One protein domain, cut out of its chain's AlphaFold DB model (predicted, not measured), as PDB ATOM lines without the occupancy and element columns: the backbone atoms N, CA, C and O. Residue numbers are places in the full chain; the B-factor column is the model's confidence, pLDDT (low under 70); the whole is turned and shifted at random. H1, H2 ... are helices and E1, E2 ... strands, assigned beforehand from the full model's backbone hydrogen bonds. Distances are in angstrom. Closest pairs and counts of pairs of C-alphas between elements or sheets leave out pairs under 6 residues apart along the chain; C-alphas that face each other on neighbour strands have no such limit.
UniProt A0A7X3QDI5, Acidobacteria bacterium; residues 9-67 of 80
ATOM      1  N   ALA A   9     102.787 184.434  75.969       92.00
ATOM      2  CA  ALA A   9     103.368 185.766  76.153       92.00
ATOM      3  C   ALA A   9     103.254 186.284  77.603       92.00
ATOM      4  O   ALA A   9     104.173 186.926  78.112       92.00
ATOM      5  N   ASN A  10     102.147 185.986  78.294       92.62
ATOM      6  CA  ASN A  10     101.977 186.342  79.703       92.62
ATOM      7  C   ASN A  10     102.941 185.554  80.608       92.62
ATOM      8  O   ASN A  10     103.573 186.129  81.497       92.62
ATOM      9  N   LEU A  11     103.080 184.244  80.370       91.94
ATOM     10  CA  LEU A  11     104.015 183.390  81.110       91.94
ATOM     11  C   LEU A  11     105.461 183.857  80.913       91.94
ATOM     12  O   LEU A  11     106.197 184.026  81.888       91.94
ATOM     13  N   GLU A  12     105.843 184.135  79.670       93.00
ATOM     14  CA  GLU A  12     107.172 184.617  79.304       93.00
ATOM     15  C   GLU A  12     107.473 185.986  79.910       93.00
ATOM     16  O   GLU A  12     108.545 186.173  80.482       93.00
ATOM     17  N   HIS A  13     106.526 186.932  79.878       93.69
ATOM     18  CA  HIS A  13     106.700 188.227  80.536       93.69
ATOM     19  C   HIS A  13     107.038 188.053  82.022       93.69
ATOM     20  O   HIS A  13     107.977 188.665  82.540       93.69
ATOM     21  N   HIS A  14     106.307 187.187  82.723       92.56
ATOM     22  CA  HIS A  14     106.527 186.964  84.146       92.56
ATOM     23  C   HIS A  14     107.801 186.171  84.459       92.56
ATOM     24  O   HIS A  14     108.430 186.454  85.484       92.56
ATOM     25  N   HIS A  15     108.208 185.240  83.594       92.19
ATOM     26  CA  HIS A  15     109.422 184.441  83.774       92.19
ATOM     27  C   HIS A  15     110.688 185.231  83.402       92.19
ATOM     28  O   HIS A  15     111.658 185.267  84.157       92.19
ATOM     29  N   PHE A  16     110.668 185.935  82.271       94.44
ATOM     30  CA  PHE A  16     111.850 186.538  81.652       94.44
ATOM     31  C   PHE A  16     112.088 188.008  82.001       94.44
ATOM     32  O   PHE A  16     113.122 188.564  81.619       94.44
ATOM     33  N   LYS A  17     111.211 188.645  82.789       95.06
ATOM     34  CA  LYS A  17     111.453 190.009  83.298       95.06
ATOM     35  C   LYS A  17     112.716 190.130  84.157       95.06
ATOM     36  O   LYS A  17     113.247 191.228  84.307       95.06
ATOM     37  N   PHE A  18     113.229 189.022  84.699       94.25
ATOM     38  CA  PHE A  18     114.471 189.010  85.469       94.25
ATOM     39  C   PHE A  18     115.610 188.344  84.694       94.25
ATOM     40  O   PHE A  18     115.512 187.192  84.277       94.25
ATOM     41  N   ALA A  19     116.744 189.041  84.579       92.00
ATOM     42  CA  ALA A  19     117.908 188.569  83.824       92.00
ATOM     43  C   ALA A  19     118.467 187.214  84.298       92.00
ATOM     44  O   ALA A  19     118.968 186.451  83.480       92.00
ATOM     45  N   ARG A  20     118.322 186.883  85.589       92.56
ATOM     46  CA  ARG A  20     118.756 185.595  86.162       92.56
ATOM     47  C   ARG A  20     118.091 184.362  85.539       92.56
ATOM     48  O   ARG A  20     118.625 183.275  85.706       92.56
ATOM     49  N   PHE A  21     116.950 184.525  84.866       91.69
ATOM     50  CA  PHE A  21     116.209 183.443  84.205       91.69
ATOM     51  C   PHE A  21     116.427 183.420  82.686       91.69
ATOM     52  O   PHE A  21     115.608 182.872  81.965       91.69
ATOM     53  N   ARG A  22     117.475 184.084  82.179       92.44
ATOM     54  CA  ARG A  22     117.780 184.180  80.743       92.44
ATOM     55  C   ARG A  22     119.259 183.898  80.490       92.44
ATOM     56  O   ARG A  22     119.968 184.745  79.939       92.44
ATOM     57  N   ARG A  23     119.768 182.768  80.984       91.56
ATOM     58  CA  ARG A  23     121.179 182.418  80.786       91.56
ATOM     59  C   ARG A  23     121.316 181.688  79.449       91.56
ATOM     60  O   ARG A  23     120.505 180.810  79.160       91.56
ATOM     61  N   PRO A  24     122.317 182.029  78.621       91.94
ATOM     62  CA  PRO A  24     122.587 181.265  77.410       91.94
ATOM     63  C   PRO A  24     122.760 179.776  77.734       91.94
ATOM     64  O   PRO A  24     123.534 179.434  78.627       91.94
ATOM     65  N   GLY A  25     122.037 178.917  77.014       89.19
ATOM     66  CA  GLY A  25     122.037 177.465  77.217       89.19
ATOM     67  C   GLY A  25     120.915 176.932  78.115       89.19
ATOM     68  O   GLY A  25     120.682 175.727  78.104       89.19
ATOM     69  N   ASP A  26     120.187 177.791  78.838       89.50
ATOM     70  CA  ASP A  26     119.029 177.347  79.621       89.50
ATOM     71  C   ASP A  26     117.900 176.862  78.692       89.50
ATOM     72  O   ASP A  26     117.583 177.483  77.673       89.50
ATOM     73  N   VAL A  27     117.255 175.755  79.075       88.31
ATOM     74  CA  VAL A  27     116.036 175.246  78.435       88.31
ATOM     75  C   VAL A  27     114.852 175.541  79.348       88.31
ATOM     76  O   VAL A  27     114.813 175.100  80.496       88.31
ATOM     77  N   HIS A  28     113.863 176.267  78.828       88.38
ATOM     78  CA  HIS A  28     112.644 176.606  79.557       88.38
ATOM     79  C   HIS A  28     111.493 175.718  79.085       88.38
ATOM     80  O   HIS A  28     111.181 175.674  77.897       88.38
ATOM     81  N   VAL A  29     110.857 175.013  80.022       86.88
ATOM     82  CA  VAL A  29     109.708 174.142  79.745       86.88
ATOM     83  C   VAL A  29     108.487 174.692  80.475       86.88
ATOM     84  O   VAL A  29     108.480 174.790  81.703       86.88
ATOM     85  N   HIS A  30     107.447 175.053  79.722       85.94
ATOM     86  CA  HIS A  30     106.165 175.494  80.270       85.94
ATOM     87  C   HIS A  30     105.156 174.345  80.245       85.94
ATOM     88  O   HIS A  30     104.728 173.898  79.185       85.94
ATOM     89  N   PHE A  31     104.754 173.881  81.428       82.56
ATOM     90  CA  PHE A  31     103.689 172.894  81.575       82.56
ATOM     91  C   PHE A  31     102.343 173.616  81.623       82.56
ATOM     92  O   PHE A  31     102.021 174.272  82.612       82.56
ATOM     93  N   LEU A  32     101.553 173.491  80.557       80.44
ATOM     94  CA  LEU A  32     100.259 174.172  80.404       80.44
ATOM     95  C   LEU A  32      99.077 173.345  80.947       80.44
ATOM     96  O   LEU A  32      97.918 173.655  80.683       80.44
ATOM     97  N   GLY A  33      99.372 172.308  81.736       76.25
ATOM     98  CA  GLY A  33      98.386 171.363  82.257       76.25
ATOM     99  C   GLY A  33      97.950 170.317  81.228       76.25
ATOM    100  O   GLY A  33      98.421 170.294  80.092       76.25
ATOM    101  N   ALA A  34      97.060 169.418  81.650       72.00
ATOM    102  CA  ALA A  34      96.437 168.421  80.786       72.00
ATOM    103  C   ALA A  34      94.988 168.832  80.497       72.00
ATOM    104  O   ALA A  34      94.234 169.121  81.423       72.00
ATOM    105  N   GLY A  35      94.588 168.830  79.223       70.31
ATOM    106  CA  GLY A  35      93.216 169.168  78.820       70.31
ATOM    107  C   GLY A  35      92.168 168.110  79.188       70.31
ATOM    108  O   GLY A  35      90.976 168.377  79.084       70.31
ATOM    109  N   VAL A  36      92.592 166.910  79.611       71.25
ATOM    110  CA  VAL A  36      91.710 165.776  79.930       71.25
ATOM    111  C   VAL A  36      92.214 165.047  81.178       71.25
ATOM    112  O   VAL A  36      93.411 164.804  81.330       71.25
ATOM    113  N   LEU A  37      91.291 164.660  82.061       77.62
ATOM    114  CA  LEU A  37      91.569 163.879  83.268       77.62
ATOM    115  C   LEU A  37      91.582 162.371  82.961       77.62
ATOM    116  O   LEU A  37      90.647 161.651  83.308       77.62
ATOM    117  N   SER A  38      92.645 161.885  82.317       80.88
ATOM    118  CA  SER A  38      92.793 160.476  81.899       80.88
ATOM    119  C   SER A  38      92.625 159.471  83.043       80.88
ATOM    120  O   SER A  38      91.919 158.477  82.892       80.88
ATOM    121  N   HIS A  39      93.188 159.759  84.219       79.88
ATOM    122  CA  HIS A  39      93.060 158.870  85.376       79.88
ATOM    123  C   HIS A  39      91.613 158.762  85.884       79.88
ATOM    124  O   HIS A  39      91.153 157.679  86.232       79.88
ATOM    125  N   GLY A  40      90.859 159.869  85.859       82.06
ATOM    126  CA  GLY A  40      89.434 159.867  86.210       82.06
ATOM    127  C   GLY A  40      88.572 159.074  85.222       82.06
ATOM    128  O   GLY A  40      87.489 158.625  85.581       82.06
ATOM    129  N   ALA A  41      89.073 158.859  84.003       86.69
ATOM    130  CA  ALA A  41      88.457 158.020  82.982       86.69
ATOM    131  C   ALA A  41      88.916 156.548  83.037       86.69
ATOM    132  O   ALA A  41      88.619 155.785  82.122       86.69
ATOM    133  N   GLY A  42      89.651 156.139  84.081       89.25
ATOM    134  CA  GLY A  42      90.133 154.763  84.240       89.25
ATOM    135  C   GLY A  42      91.300 154.389  83.322       89.25
ATOM    136  O   GLY A  42      91.639 153.214  83.228       89.25
ATOM    137  N   ILE A  43      91.930 155.364  82.656       89.75
ATOM    138  CA  ILE A  43      93.128 155.130  81.848       89.75
ATOM    139  C   ILE A  43      94.335 155.143  82.788       89.75
ATOM    140  O   ILE A  43      94.704 156.185  83.341       89.75
ATOM    141  N   ALA A  44      94.936 153.972  82.975       91.19
ATOM    142  CA  ALA A  44      96.170 153.781  83.723       91.19
ATOM    143  C   ALA A  44      97.301 153.420  82.760       91.19
ATOM    144  O   ALA A  44      97.072 152.735  81.770       91.19
ATOM    145  N   ALA A  45      98.508 153.905  83.048       91.94
ATOM    146  CA  ALA A  45      99.680 153.587  82.248       91.94
ATOM    147  C   ALA A  45     100.237 152.210  82.635       91.94
ATOM    148  O   ALA A  45     100.399 151.916  83.824       91.94
ATOM    149  N   GLU A  46     100.573 151.402  81.638       93.69
ATOM    150  CA  GLU A  46     101.045 150.031  81.789       93.69
ATOM    151  C   GLU A  46     102.460 149.847  81.222       93.69
ATOM    152  O   GLU A  46     102.962 150.614  80.396       93.69
ATOM    153  N   ALA A  47     103.158 148.813  81.696       95.25
ATOM    154  CA  ALA A  47     104.492 148.506  81.198       95.25
ATOM    155  C   ALA A  47     104.438 148.169  79.700       95.25
ATOM    156  O   ALA A  47     103.726 147.256  79.289       95.25
ATOM    157  N   GLY A  48     105.245 148.868  78.899       94.12
ATOM    158  CA  GLY A  48     105.259 148.718  77.444       94.12
ATOM    159  C   GLY A  48     104.446 149.768  76.685       94.12
ATOM    160  O   GLY A  48     104.635 149.876  75.474       94.12
ATOM    161  N   ASP A  49     103.633 150.581  77.369       96.31
ATOM    162  CA  ASP A  49     102.974 151.734  76.747       96.31
ATOM    163  C   ASP A  49     103.989 152.701  76.133       96.31
ATOM    164  O   ASP A  49     105.127 152.817  76.588       96.31
ATOM    165  N   VAL A  50     103.569 153.448  75.112       96.56
ATOM    166  CA  VAL A  50     104.374 154.515  74.509       96.56
ATOM    167  C   VAL A  50     103.649 155.838  74.677       96.56
ATOM    168  O   VAL A  50     102.589 156.054  74.096       96.56
ATOM    169  N   PHE A  51     104.253 156.753  75.434       93.75
ATOM    170  CA  PHE A  51     103.802 158.137  75.480       93.75
ATOM    171  C   PHE A  51     104.283 158.850  74.221       93.75
ATOM    172  O   PHE A  51     105.490 158.992  74.012       93.75
ATOM    173  N   GLU A  52     103.346 159.284  73.385       94.69
ATOM    174  CA  GLU A  52     103.629 160.025  72.161       94.69
ATOM    175  C   GLU A  52     103.147 161.469  72.279       94.69
ATOM    176  O   GLU A  52     102.013 161.728  72.683       94.69
ATOM    177  N   ILE A  53     104.020 162.406  71.918       91.12
ATOM    178  CA  ILE A  53     103.687 163.818  71.756       91.12
ATOM    179  C   ILE A  53     103.999 164.182  70.310       91.12
ATOM    180  O   ILE A  53     105.154 164.118  69.887       91.12
ATOM    181  N   ASP A  54     102.962 164.568  69.574       92.94
ATOM    182  CA  ASP A  54     103.068 165.009  68.189       92.94
ATOM    183  C   ASP A  54     102.530 166.428  68.033       92.94
ATOM    184  O   ASP A  54     101.492 166.795  68.592       92.94
ATOM    185  N   VAL A  55     103.256 167.231  67.268       89.88
ATOM    186  CA  VAL A  55     102.869 168.588  66.906       89.88
ATOM    187  C   VAL A  55     103.309 168.783  65.460       89.88
ATOM    188  O   VAL A  55     104.512 168.755  65.208       89.88
ATOM    189  N   PRO A  56     102.397 169.059  64.510       90.75
ATOM    190  CA  PRO A  56     102.740 169.139  63.085       90.75
ATOM    191  C   PRO A  56     103.862 170.130  62.741       90.75
ATOM    192  O   PRO A  56     104.569 169.961  61.752       90.75
ATOM    193  N   ALA A  57     104.040 171.170  63.559       92.94
ATOM    194  CA  ALA A  57     105.119 172.144  63.409       92.94
ATOM    195  C   ALA A  57     106.503 171.610  63.843       92.94
ATOM    196  O   ALA A  57     107.525 172.157  63.433       92.94
ATOM    197  N   PHE A  58     106.552 170.555  64.660       84.00
ATOM    198  CA  PHE A  58     107.759 169.988  65.256       84.00
ATOM    199  C   PHE A  58     108.064 168.591  64.698       84.00
ATOM    200  O   PHE A  58     108.037 167.603  65.418       84.00
ATOM    201  N   GLY A  59     108.431 168.520  63.417       92.94
ATOM    202  CA  GLY A  59     109.126 167.372  62.821       92.94
ATOM    203  C   GLY A  59     108.582 165.985  63.199       92.94
ATOM    204  O   GLY A  59     107.438 165.656  62.913       92.94
ATOM    205  N   ARG A  60     109.450 165.129  63.753       95.44
ATOM    206  CA  ARG A  60     109.085 163.761  64.158       95.44
ATOM    207  C   ARG A  60     108.441 163.771  65.550       95.44
ATOM    208  O   ARG A  60     108.974 164.459  66.422       95.44
ATOM    209  N   PRO A  61     107.426 162.924  65.801       96.06
ATOM    210  CA  PRO A  61     106.813 162.816  67.118       96.06
ATOM    211  C   PRO A  61     107.820 162.339  68.168       96.06
ATOM    212  O   PRO A  61     108.657 161.461  67.909       96.06
ATOM    213  N   LEU A  62     107.712 162.893  69.374       94.44
ATOM    214  CA  LEU A  62     108.461 162.438  70.537       94.44
ATOM    215  C   LEU A  62     107.771 161.200  71.109       94.44
ATOM    216  O   LEU A  62     106.626 161.274  71.539       94.44
ATOM    217  N   ARG A  63     108.480 160.070  71.142       96.56
ATOM    218  CA  ARG A  63     107.974 158.792  71.659       96.56
ATOM    219  C   ARG A  63     108.816 158.334  72.836       96.56
ATOM    220  O   ARG A  63     110.023 158.153  72.685       96.56
ATOM    221  N   ASN A  64     108.177 158.109  73.977       95.31
ATOM    222  CA  ASN A  64     108.819 157.657  75.204       95.31
ATOM    223  C   ASN A  64     108.169 156.354  75.715       95.31
ATOM    224  O   ASN A  64     107.077 156.414  76.286       95.31
ATOM    225  N   PRO A  65     108.795 155.179  75.507       96.31
ATOM    226  CA  PRO A  65     108.267 153.911  76.004       96.31
ATOM    227  C   PRO A  65     108.362 153.827  77.533       96.31
ATOM    228  O   PRO A  65     109.425 154.047  78.119       96.31
ATOM    229  N   LEU A  66     107.262 153.458  78.183       95.38
ATOM    230  CA  LEU A  66     107.168 153.289  79.623       95.38
ATOM    231  C   LEU A  66     107.802 151.970  80.056       95.38
ATOM    232  O   LEU A  66     107.346 150.877  79.713       95.38
ATOM    233  N   ARG A  67     108.839 152.082  80.885       92.56
ATOM    234  CA  ARG A  67     109.417 150.962  81.627       92.56
ATOM    235  C   ARG A  67     109.101 151.131  83.102       92.56
ATOM    236  O   ARG A  67     109.457 152.142  83.701       92.56
TER     237      ARG A  67
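AT A GLANCE: This is residues 9 to 67 of the 80 residues of a protein of Acidobacteria bacterium (UniProt A0A7X3QDI5). This model has little regular structure: an open, winding chain with a short helix, H1, near one end of its length and a small two-stranded hairpin, E1 and E2, towards the other, joined by a long link. The printed part has 59 residues, 16 of them in named elements, in the order H1, E1, E2; the class is mixed. It is extended, with a radius of gyration of the C-alphas of 16.3 A and spans of 42 by 27 by 24 A.

HOW THE PARTS SIT: Start at H1, residues 9 to 16, where every O i to N i+4 pair is within hydrogen-bond range. Further on, E1, residues 50 to 53, and E2, residues 62 to 65, form an antiparallel hairpin at 164 degrees; look for N 51 and O 64, 3.0 A apart. H1 and E2 are apart.

IN THESE COORDINATES: Find C-alpha 9 at (103.368, 185.766, 76.153); H1 runs 10.1 A from there. E1 covers 9.7 A, and E2 10.1 A to C-alpha 65 at (108.267, 153.911, 76.004).

THE WHOLE: The farthest C-alphas, of Ala 19 and Gly 42, are 43.8 A apart. The link from H1 to E1 is long, 33 residues; residues 16 to 27 and 33 to 44 stand free, among others. The printed part has no cut, and no printed residue is under 70 in pLDDT.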